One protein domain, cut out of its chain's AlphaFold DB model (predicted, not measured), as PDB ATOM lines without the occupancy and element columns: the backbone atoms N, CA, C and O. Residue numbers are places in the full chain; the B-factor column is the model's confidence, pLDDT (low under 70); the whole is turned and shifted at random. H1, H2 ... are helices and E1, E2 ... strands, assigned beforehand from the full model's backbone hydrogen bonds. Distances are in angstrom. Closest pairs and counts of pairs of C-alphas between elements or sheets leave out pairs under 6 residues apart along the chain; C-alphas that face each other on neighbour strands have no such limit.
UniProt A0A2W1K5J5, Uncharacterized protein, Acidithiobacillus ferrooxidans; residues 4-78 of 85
ATOM      1  N   GLN A   4      48.898  11.768 -46.694       88.19
ATOM      2  CA  GLN A   4      48.769  10.461 -47.334       88.19
ATOM      3  C   GLN A   4      47.933   9.557 -46.438       88.19
ATOM      4  O   GLN A   4      48.227   9.414 -45.255       88.19
ATOM      5  N   ILE A   5      46.906   8.947 -47.013       91.88
ATOM      6  CA  ILE A   5      46.016   7.998 -46.359       91.88
ATOM      7  C   ILE A   5      46.353   6.638 -46.946       91.88
ATOM      8  O   ILE A   5      46.067   6.359 -48.110       91.88
ATOM      9  N   ILE A   6      47.024   5.821 -46.145       92.56
ATOM     10  CA  ILE A   6      47.465   4.481 -46.520       92.56
ATOM     11  C   ILE A   6      46.595   3.501 -45.740       92.56
ATOM     12  O   ILE A   6      46.557   3.569 -44.512       92.56
ATOM     13  N   PHE A   7      45.874   2.621 -46.431       93.50
ATOM     14  CA  PHE A   7      44.900   1.733 -45.794       93.50
ATOM     15  C   PHE A   7      44.987   0.292 -46.312       93.50
ATOM     16  O   PHE A   7      45.519   0.014 -47.386       93.50
ATOM     17  N   HIS A   8      44.416  -0.641 -45.551       93.12
ATOM     18  CA  HIS A   8      44.176  -2.025 -45.964       93.12
ATOM     19  C   HIS A   8      42.685  -2.341 -45.814       93.12
ATOM     20  O   HIS A   8      42.030  -1.857 -44.890       93.12
ATOM     21  N   SER A   9      42.119  -3.105 -46.751       90.50
ATOM     22  CA  SER A   9      40.733  -3.568 -46.658       90.50
ATOM     23  C   SER A   9      40.511  -4.819 -47.499       90.50
ATOM     24  O   SER A   9      40.945  -4.874 -48.650       90.50
ATOM     25  N   MET A  10      39.801  -5.799 -46.940       85.88
ATOM     26  CA  MET A  10      39.351  -6.997 -47.664       85.88
ATOM     27  C   MET A  10      37.881  -6.895 -48.091       85.88
ATOM     28  O   MET A  10      37.540  -7.261 -49.209       85.88
ATOM     29  N   SER A  11      37.009  -6.359 -47.231       85.75
ATOM     30  CA  SER A  11      35.564  -6.226 -47.488       85.75
ATOM     31  C   SER A  11      35.137  -4.852 -48.019       85.75
ATOM     32  O   SER A  11      33.964  -4.637 -48.299       85.75
ATOM     33  N   GLY A  12      36.060  -3.889 -48.107       87.88
ATOM     34  CA  GLY A  12      35.779  -2.531 -48.579       87.88
ATOM     35  C   GLY A  12      35.220  -1.570 -47.519       87.88
ATOM     36  O   GLY A  12      35.076  -0.382 -47.794       87.88
ATOM     37  N   HIS A  13      34.950  -2.012 -46.285       91.56
ATOM     38  CA  HIS A  13      34.485  -1.103 -45.220       91.56
ATOM     39  C   HIS A  13      35.510  -0.010 -44.899       91.56
ATOM     40  O   HIS A  13      35.177   1.170 -44.820       91.56
ATOM     41  N   VAL A  14      36.778  -0.405 -44.765       93.62
ATOM     42  CA  VAL A  14      37.873   0.537 -44.498       93.62
ATOM     43  C   VAL A  14      38.163   1.400 -45.726       93.62
ATOM     44  O   VAL A  14      38.538   2.554 -45.565       93.62
ATOM     45  N   TYR A  15      37.920   0.894 -46.941       92.94
ATOM     46  CA  TYR A  15      38.015   1.706 -48.155       92.94
ATOM     47  C   TYR A  15      37.044   2.894 -48.111       92.94
ATOM     48  O   TYR A  15      37.488   4.032 -48.229       92.94
ATOM     49  N   LYS A  16      35.760   2.656 -47.806       93.88
ATOM     50  CA  LYS A  16      34.759   3.732 -47.664       93.88
ATOM     51  C   LYS A  16      35.149   4.758 -46.597       93.88
ATOM     52  O   LYS A  16      34.999   5.957 -46.802       93.88
ATOM     53  N   LEU A  17      35.673   4.296 -45.460       95.06
ATOM     54  CA  LEU A  17      36.177   5.193 -44.418       95.06
ATOM     55  C   LEU A  17      37.349   6.041 -44.931       95.06
ATOM     56  O   LEU A  17      37.386   7.249 -44.702       95.06
ATOM     57  N   ALA A  18      38.293   5.425 -45.640       94.12
ATOM     58  CA  ALA A  18      39.457   6.109 -46.179       94.12
ATOM     59  C   ALA A  18      39.075   7.139 -47.261       94.12
ATOM     60  O   ALA A  18      39.677   8.212 -47.309       94.12
ATOM     61  N   GLU A  19      38.041   6.866 -48.064       93.19
ATOM     62  CA  GLU A  19      37.455   7.843 -48.990       93.19
ATOM     63  C   GLU A  19      36.892   9.061 -48.247       93.19
ATOM     64  O   GLU A  19      37.230  10.190 -48.605       93.19
ATOM     65  N   SER A  20      36.118   8.851 -47.177       95.00
ATOM     66  CA  SER A  20      35.575   9.944 -46.358       95.00
ATOM     67  C   SER A  20      36.674  10.780 -45.699       95.00
ATOM     68  O   SER A  20      36.607  12.008 -45.702       95.00
ATOM     69  N   ILE A  21      37.726  10.137 -45.184       93.00
ATOM     70  CA  ILE A  21      38.888  10.841 -44.618       93.00
ATOM     71  C   ILE A  21      39.593  11.660 -45.708       93.00
ATOM     72  O   ILE A  21      39.964  12.810 -45.474       93.00
ATOM     73  N   ALA A  22      39.767  11.100 -46.909       91.56
ATOM     74  CA  ALA A  22      40.400  11.801 -48.022       91.56
ATOM     75  C   ALA A  22      39.562  12.988 -48.511       91.56
ATOM     76  O   ALA A  22      40.132  14.014 -48.880       91.56
ATOM     77  N   ALA A  23      38.234  12.862 -48.508       92.12
ATOM     78  CA  ALA A  23      37.316  13.955 -48.805       92.12
ATOM     79  C   ALA A  23      37.463  15.090 -47.779       92.12
ATOM     80  O   ALA A  23      37.815  16.200 -48.168       92.12
ATOM     81  N   GLY A  24      37.351  14.794 -46.479       91.62
ATOM     82  CA  GLY A  24      37.524  15.804 -45.427       91.62
ATOM     83  C   GLY A  24      38.916  16.453 -45.429       91.62
ATOM     84  O   GLY A  24      39.056  17.658 -45.239       91.62
ATOM     85  N   ALA A  25      39.972  15.691 -45.734       90.38
ATOM     86  CA  ALA A  25      41.316  16.248 -45.883       90.38
ATOM     87  C   ALA A  25      41.423  17.245 -47.051       90.38
ATOM     88  O   ALA A  25      42.166  18.220 -46.948       90.38
ATOM     89  N   ARG A  26      40.697  17.015 -48.154       88.38
ATOM     90  CA  ARG A  26      40.662  17.930 -49.309       88.38
ATOM     91  C   ARG A  26      39.869  19.204 -49.023       88.38
ATOM     92  O   ARG A  26      40.196  20.229 -49.606       88.38
ATOM     93  N   GLU A  27      38.883  19.152 -48.130       89.88
ATOM     94  CA  GLU A  27      38.130  20.341 -47.702       89.88
ATOM     95  C   GLU A  27      38.998  21.312 -46.888       89.88
ATOM     96  O   GLU A  27      38.853  22.524 -47.013       89.88
ATOM     97  N   VAL A  28      39.923  20.789 -46.076       87.00
ATOM     98  CA  VAL A  28      40.765  21.608 -45.183       87.00
ATOM     99  C   VAL A  28      42.108  21.985 -45.815       87.00
ATOM    100  O   VAL A  28      42.650  23.053 -45.532       87.00
ATOM    101  N   TYR A  29      42.683  21.119 -46.657       80.88
ATOM    102  CA  TYR A  29      44.029  21.303 -47.200       80.88
ATOM    103  C   TYR A  29      44.035  21.298 -48.734       80.88
ATOM    104  O   TYR A  29      43.830  20.259 -49.363       80.88
ATOM    105  N   GLU A  30      44.429  22.426 -49.337       68.88
ATOM    106  CA  GLU A  30      44.547  22.601 -50.800       68.88
ATOM    107  C   GLU A  30      45.458  21.562 -51.478       68.88
ATOM    108  O   GLU A  30      45.314  21.255 -52.657       68.88
ATOM    109  N   THR A  31      46.417  20.993 -50.739       65.50
ATOM    110  CA  THR A  31      47.393  20.042 -51.290       65.50
ATOM    111  C   THR A  31      46.909  18.590 -51.367       65.50
ATOM    112  O   THR A  31      47.674  17.738 -51.824       65.50
ATOM    113  N   GLY A  32      45.661  18.313 -50.974       62.78
ATOM    114  CA  GLY A  32      44.972  17.045 -51.209       62.78
ATOM    115  C   GLY A  32      45.393  15.866 -50.319       62.78
ATOM    116  O   GLY A  32      46.536  15.756 -49.869       62.78
ATOM    117  N   GLY A  33      44.436  14.962 -50.080       76.12
ATOM    118  CA  GLY A  33      44.657  13.650 -49.468       76.12
ATOM    119  C   GLY A  33      44.942  12.604 -50.545       76.12
ATOM    120  O   GLY A  33      44.041  12.234 -51.305       76.12
ATOM    121  N   ALA A  34      46.189  12.144 -50.643       86.94
ATOM    122  CA  ALA A  34      46.531  11.023 -51.514       86.94
ATOM    123  C   ALA A  34      46.072   9.722 -50.845       86.94
ATOM    124  O   ALA A  34      46.376   9.502 -49.675       86.94
ATOM    125  N   LEU A  35      45.326   8.887 -51.565       91.44
ATOM    126  CA  LEU A  35      44.722   7.663 -51.041       91.44
ATOM    127  C   LEU A  35      45.405   6.453 -51.681       91.44
ATOM    128  O   LEU A  35      45.400   6.334 -52.904       91.44
ATOM    129  N   TYR A  36      45.983   5.571 -50.865       93.31
ATOM    130  CA  TYR A  36      46.704   4.388 -51.328       93.31
ATOM    131  C   TYR A  36      46.328   3.142 -50.535       93.31
ATOM    132  O   TYR A  36      46.155   3.201 -49.317       93.31
ATOM    133  N   GLN A  37      46.298   1.995 -51.209       93.25
ATOM    134  CA  GLN A  37      46.091   0.703 -50.562       93.25
ATOM    135  C   GLN A  37      47.414  -0.045 -50.371       93.25
ATOM    136  O   GLN A  37      48.264  -0.045 -51.256       93.25
ATOM    137  N   VAL A  38      47.611  -0.705 -49.233       92.50
ATOM    138  CA  VAL A  38      48.797  -1.548 -48.995       92.50
ATOM    139  C   VAL A  38      48.770  -2.768 -49.937       92.50
ATOM    140  O   VAL A  38      47.684  -3.323 -50.151       92.50
ATOM    141  N   PRO A  39      49.921  -3.207 -50.493       89.88
ATOM    142  CA  PRO A  39      50.014  -4.472 -51.223       89.88
ATOM    143  C   PRO A  39      49.407  -5.632 -50.426       89.88
ATOM    144  O   PRO A  39      49.554  -5.696 -49.208       89.88
ATOM    145  N   GLU A  40      48.707  -6.536 -51.105       88.81
ATOM    146  CA  GLU A  40      48.149  -7.720 -50.449       88.81
ATOM    147  C   GLU A  40      49.216  -8.810 -50.325       88.81
ATOM    148  O   GLU A  40      49.993  -9.015 -51.257       88.81
ATOM    149  N   LEU A  41      49.242  -9.496 -49.180       89.56
ATOM    150  CA  LEU A  41      50.120 -10.649 -48.946       89.56
ATOM    151  C   LEU A  41      49.404 -11.969 -49.241       89.56
ATOM    152  O   LEU A  41      50.051 -12.978 -49.512       89.56
ATOM    153  N   ILE A  42      48.070 -11.964 -49.188       89.12
ATOM    154  CA  ILE A  42      47.255 -13.123 -49.540       89.12
ATOM    155  C   ILE A  42      47.345 -13.364 -51.060       89.12
ATOM    156  O   ILE A  42      47.112 -12.431 -51.835       89.12
ATOM    157  N   PRO A  43      47.627 -14.604 -51.505       89.88
ATOM    158  CA  PRO A  43      47.652 -14.949 -52.921       89.88
ATOM    159  C   PRO A  43      46.340 -14.616 -53.631       89.88
ATOM    160  O   PRO A  43      45.246 -14.757 -53.078       89.88
ATOM    161  N   GLN A  44      46.445 -14.216 -54.898       86.06
ATOM    162  CA  GLN A  44      45.293 -13.775 -55.681       86.06
ATOM    163  C   GLN A  44      44.197 -14.847 -55.775       86.06
ATOM    164  O   GLN A  44      43.025 -14.532 -55.603       86.06
ATOM    165  N   GLU A  45      44.561 -16.113 -55.972       89.00
ATOM    166  CA  GLU A  45      43.620 -17.244 -55.998       89.00
ATOM    167  C   GLU A  45      42.766 -17.346 -54.722       89.00
ATOM    168  O   GLU A  45      41.556 -17.567 -54.791       89.00
ATOM    169  N   THR A  46      43.362 -17.093 -53.556       89.44
ATOM    170  CA  THR A  46      42.657 -17.079 -52.271       89.44
ATOM    171  C   THR A  46      41.742 -15.854 -52.146       89.44
ATOM    172  O   THR A  46      40.645 -15.943 -51.588       89.44
ATOM    173  N   LEU A  47      42.136 -14.707 -52.704       85.88
ATOM    174  CA  LEU A  47      41.286 -13.508 -52.748       85.88
ATOM    175  C   LEU A  47      40.078 -13.676 -53.677       85.88
ATOM    176  O   LEU A  47      39.000 -13.165 -53.368       85.88
ATOM    177  N   VAL A  48      40.240 -14.391 -54.796       86.06
ATOM    178  CA  VAL A  48      39.129 -14.752 -55.691       86.06
ATOM    179  C   VAL A  48      38.155 -15.661 -54.952       86.06
ATOM    180  O   VAL A  48      36.960 -15.376 -54.920       86.06
ATOM    181  N   ALA A  49      38.669 -16.716 -54.311       86.75
ATOM    182  CA  ALA A  49      37.852 -17.700 -53.604       86.75
ATOM    183  C   ALA A  49      37.016 -17.083 -52.467       86.75
ATOM    184  O   ALA A  49      35.917 -17.546 -52.180       86.75
ATOM    185  N   THR A  50      37.519 -16.018 -51.840       83.00
ATOM    186  CA  THR A  50      36.831 -15.298 -50.755       83.00
ATOM    187  C   THR A  50      35.949 -14.143 -51.243       83.00
ATOM    188  O   THR A  50      35.283 -13.503 -50.432       83.00
ATOM    189  N   GLY A  51      35.949 -13.834 -52.545       80.88
ATOM    190  CA  GLY A  51      35.256 -12.670 -53.113       80.88
ATOM    191  C   GLY A  51      35.887 -11.317 -52.750       80.88
ATOM    192  O   GLY A  51      35.390 -10.269 -53.163       80.88
ATOM    193  N   ALA A  52      37.000 -11.311 -52.012       81.31
ATOM    194  CA  ALA A  52      37.661 -10.099 -51.535       81.31
ATOM    195  C   ALA A  52      38.358  -9.304 -52.656       81.31
ATOM    196  O   ALA A  52      38.653  -8.121 -52.479       81.31
ATOM    197  N   GLN A  53      38.610  -9.922 -53.818       79.06
ATOM    198  CA  GLN A  53      39.295  -9.260 -54.934       79.06
ATOM    199  C   GLN A  53      38.540  -8.016 -55.440       79.06
ATOM    200  O   GLN A  53      39.166  -6.984 -55.684       79.06
ATOM    201  N   ALA A  54      37.210  -8.085 -55.560       77.94
ATOM    202  CA  ALA A  54      36.402  -6.997 -56.122       77.94
ATOM    203  C   ALA A  54      36.484  -5.704 -55.290       77.94
ATOM    204  O   ALA A  54      36.520  -4.601 -55.835       77.94
ATOM    205  N   SER A  55      36.596  -5.839 -53.969       77.81
ATOM    206  CA  SER A  55      36.699  -4.720 -53.024       77.81
ATOM    207  C   SER A  55      38.048  -3.992 -53.070       77.81
ATOM    208  O   SER A  55      38.214  -2.969 -52.407       77.81
ATOM    209  N   ARG A  56      39.033  -4.528 -53.804       82.19
ATOM    210  CA  ARG A  56      40.397  -3.978 -53.908       82.19
ATOM    211  C   ARG A  56      40.700  -3.363 -55.276       82.19
ATOM    212  O   ARG A  56      41.653  -2.600 -55.412       82.19
ATOM    213  N   SER A  57      39.899  -3.661 -56.294       67.81
ATOM    214  CA  SER A  57      40.037  -3.106 -57.644       67.81
ATOM    215  C   SER A  57      39.561  -1.650 -57.693       67.81
ATOM    216  O   SER A  57      38.378  -1.388 -57.868       67.81
ATOM    217  N   GLY A  58      40.479  -0.692 -57.533       75.44
ATOM    218  CA  GLY A  58      40.171   0.730 -57.749       75.44
ATOM    219  C   GLY A  58      41.142   1.720 -57.110       75.44
ATOM    220  O   GLY A  58      41.278   2.838 -57.598       75.44
ATOM    221  N   SER A  59      41.859   1.319 -56.058       82.38
ATOM    222  CA  SER A  59      42.838   2.186 -55.392       82.38
ATOM    223  C   SER A  59      44.266   1.923 -55.876       82.38
ATOM    224  O   SER A  59      44.646   0.762 -56.047       82.38
ATOM    225  N   PRO A  60      45.098   2.965 -56.059       89.50
ATOM    226  CA  PRO A  60      46.505   2.771 -56.374       89.50
ATOM    227  C   PRO A  60      47.225   2.102 -55.197       89.50
ATOM    228  O   PRO A  60      47.012   2.448 -54.032       89.50
ATOM    229  N   ILE A  61      48.109   1.154 -55.504       90.94
ATOM    230  CA  ILE A  61      48.895   0.457 -54.486       90.94
ATOM    231  C   ILE A  61      50.003   1.368 -53.959       90.94
ATOM    232  O   ILE A  61      50.740   2.006 -54.715       90.94
ATOM    233  N   PHE A  62      50.136   1.406 -52.639       90.69
ATOM    234  CA  PHE A  62      51.217   2.076 -51.954       90.69
ATOM    235  C   PHE A  62      52.543   1.362 -52.223       90.69
ATOM    236  O   PHE A  62      52.660   0.151 -52.048       90.69
ATOM    237  N   ARG A  63      53.566   2.127 -52.605       84.94
ATOM    238  CA  ARG A  63      54.937   1.650 -52.769       84.94
ATOM    239  C   ARG A  63      55.863   2.460 -51.883       84.94
ATOM    240  O   ARG A  63      55.625   3.643 -51.648       84.94
ATOM    241  N   TRP A  64      56.983   1.856 -51.500       76.06
ATOM    242  CA  TRP A  64      58.051   2.526 -50.756       76.06
ATOM    243  C   TRP A  64      58.560   3.798 -51.449       76.06
ATOM    244  O   TRP A  64      58.935   4.756 -50.784       76.06
ATOM    245  N   GLN A  65      58.458   3.876 -52.780       78.06
ATOM    246  CA  GLN A  65      58.786   5.078 -53.556       78.06
ATOM    247  C   GLN A  65      57.903   6.298 -53.215       78.06
ATOM    248  O   GLN A  65      58.328   7.441 -53.376       78.06
ATOM    249  N   HIS A  66      56.691   6.093 -52.691       80.56
ATOM    250  CA  HIS A  66      55.861   7.187 -52.181       80.56
ATOM    251  C   HIS A  66      56.414   7.755 -50.853       80.56
ATOM    252  O   HIS A  66      56.148   8.915 -50.521       80.56
ATOM    253  N   LEU A  67      57.244   6.993 -50.120       73.38
ATOM    254  CA  LEU A  67      58.001   7.474 -48.953       73.38
ATOM    255  C   LEU A  67      59.309   8.178 -49.316       73.38
ATOM    256  O   LEU A  67      59.842   8.881 -48.460       73.38
ATOM    257  N   SER A  68      59.812   8.086 -50.553       66.81
ATOM    258  CA  SER A  68      61.049   8.778 -50.978       66.81
ATOM    259  C   SER A  68      60.998  10.289 -50.744       66.81
ATOM    260  O   SER A  68      62.020  10.958 -50.650       66.81
ATOM    261  N   ARG A  69      59.790  10.847 -50.646       62.66
ATOM    262  CA  ARG A  69      59.564  12.258 -50.328       62.66
ATOM    263  C   ARG A  69      59.731  12.582 -48.834       62.66
ATOM    264  O   ARG A  69      59.966  13.739 -48.500       62.66
ATOM    265  N   TRP A  70      59.614  11.579 -47.964       61.34
ATOM    266  CA  TRP A  70      59.672  11.654 -46.497       61.34
ATOM    267  C   TRP A  70      60.981  11.122 -45.909       61.34
ATOM    268  O   TRP A  70      61.290  11.450 -44.768       61.34
ATOM    269  N   SER A  71      61.794  10.393 -46.681       58.25
ATOM    270  CA  SER A  71      63.148   9.972 -46.275       58.25
ATOM    271  C   SER A  71      64.034  11.153 -45.857       58.25
ATOM    272  O   SER A  71      64.864  11.019 -44.965       58.25
ATOM    273  N   ARG A  72      63.794  12.346 -46.426       61.41
ATOM    274  CA  ARG A  72      64.464  13.597 -46.032       61.41
ATOM    275  C   ARG A  72      64.076  14.094 -44.630       61.41
ATOM    276  O   ARG A  72      64.825  14.865 -44.046       61.41
ATOM    277  N   LEU A  73      62.914  13.694 -44.113       59.06
ATOM    278  CA  LEU A  73      62.373  14.120 -42.815       59.06
ATOM    279  C   LEU A  73      62.430  13.013 -41.751       59.06
ATOM    280  O   LEU A  73      62.393  13.320 -40.564       59.06
ATOM    281  N   MET A  74      62.537  11.743 -42.157       60.22
ATOM    282  CA  MET A  74      62.654  10.583 -41.263       60.22
ATOM    283  C   MET A  74      63.745   9.616 -41.754       60.22
ATOM    284  O   MET A  74      63.434   8.606 -42.391       60.22
ATOM    285  N   PRO A  75      65.029   9.911 -41.465       59.88
ATOM    286  CA  PRO A  75      66.169   9.147 -41.978       59.88
ATOM    287  C   PRO A  75      66.183   7.679 -41.535       59.88
ATOM    288  O   PRO A  75      66.501   6.807 -42.338       59.88
ATOM    289  N   SER A  76      65.749   7.381 -40.304       64.88
ATOM    290  CA  SER A  76      65.751   6.017 -39.748       64.88
ATOM    291  C   SER A  76      64.840   5.035 -40.492       64.88
ATOM    292  O   SER A  76      65.087   3.836 -40.489       64.88
ATOM    293  N   TYR A  77      63.800   5.523 -41.175       57.59
ATOM    294  CA  TYR A  77      62.921   4.667 -41.975       57.59
ATOM    295  C   TYR A  77      63.521   4.308 -43.334       57.59
ATOM    296  O   TYR A  77      63.101   3.322 -43.930       57.59
ATOM    297  N   SER A  78      64.486   5.090 -43.828       59.81
ATOM    298  CA  SER A  78      65.107   4.853 -45.134       59.81
ATOM    299  C   SER A  78      66.049   3.645 -45.140       59.81
ATOM    300  O   SER A  78      66.131   2.952 -46.149       59.81
TER     301      SER A  78
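Overview. This is residues 4 to 78 of the 85 residues of an uncharacterized protein of Acidithiobacillus ferrooxidans (UniProt A0A2W1K5J5). A small parallel pair of strands, E1 and E2, makes the middle, with the long helix H1 packed along it; the short helix H2 sits far out beyond one end, and from it a long stretch without named elements, residues 50 to 74, folds back toward the strands and leads out to H3. Residues 71 to 76 stick out from the rest. The printed part has 75 residues, with named elements in the order E1, H1, E2, H2, H3; the class is mixed, helices and strands, with under half of the residues, 35, in named elements. The whole is loose, with a radius of gyration of the C-alphas of 14.4 A, and flat, spanning 41 by 31 by 14 A.

Along the chain. Find C-alpha 4 at (48.769, 10.461, -47.334), where E1 begins; it runs over residues 4 to 7. Its neighbour E2, residues 33 to 37, is 13.1 A long. Between them in the chain is H1, residues 13 to 28, which runs 23.6 A from C-alpha 13 at (34.485, -1.103, -45.220). Farther on come H2, residues 44 to 49, and H3, residues 75 to 78, ending at (65.107, 4.853, -45.134).

Arrangement. Look first at E1 and E2, parallel at 27 degrees, where N 5 and O 34 are 2.8 A apart, within hydrogen-bond range. E1, H1 and E2 form a strand-helix-strand unit, two parallel neighbour strands with a helix between, and its crossover is right-handed. The closest C-alphas of H1 and E2 are those of Ala 22 and Gly 33, 4.9 A. H1 and H2 are apart. In H1 and H2 every O i to N i+4 pair is within hydrogen-bond range; H3 is too short for one.

Size, cuts and confidence. The C-alphas farthest apart, of Ala 49 and Arg 72, are 41.8 A apart. The printed part has no cut, and the link from H2 to H3 is long. The pLDDT is under 70 at residues 30 to 32, 57 and 68 to 78.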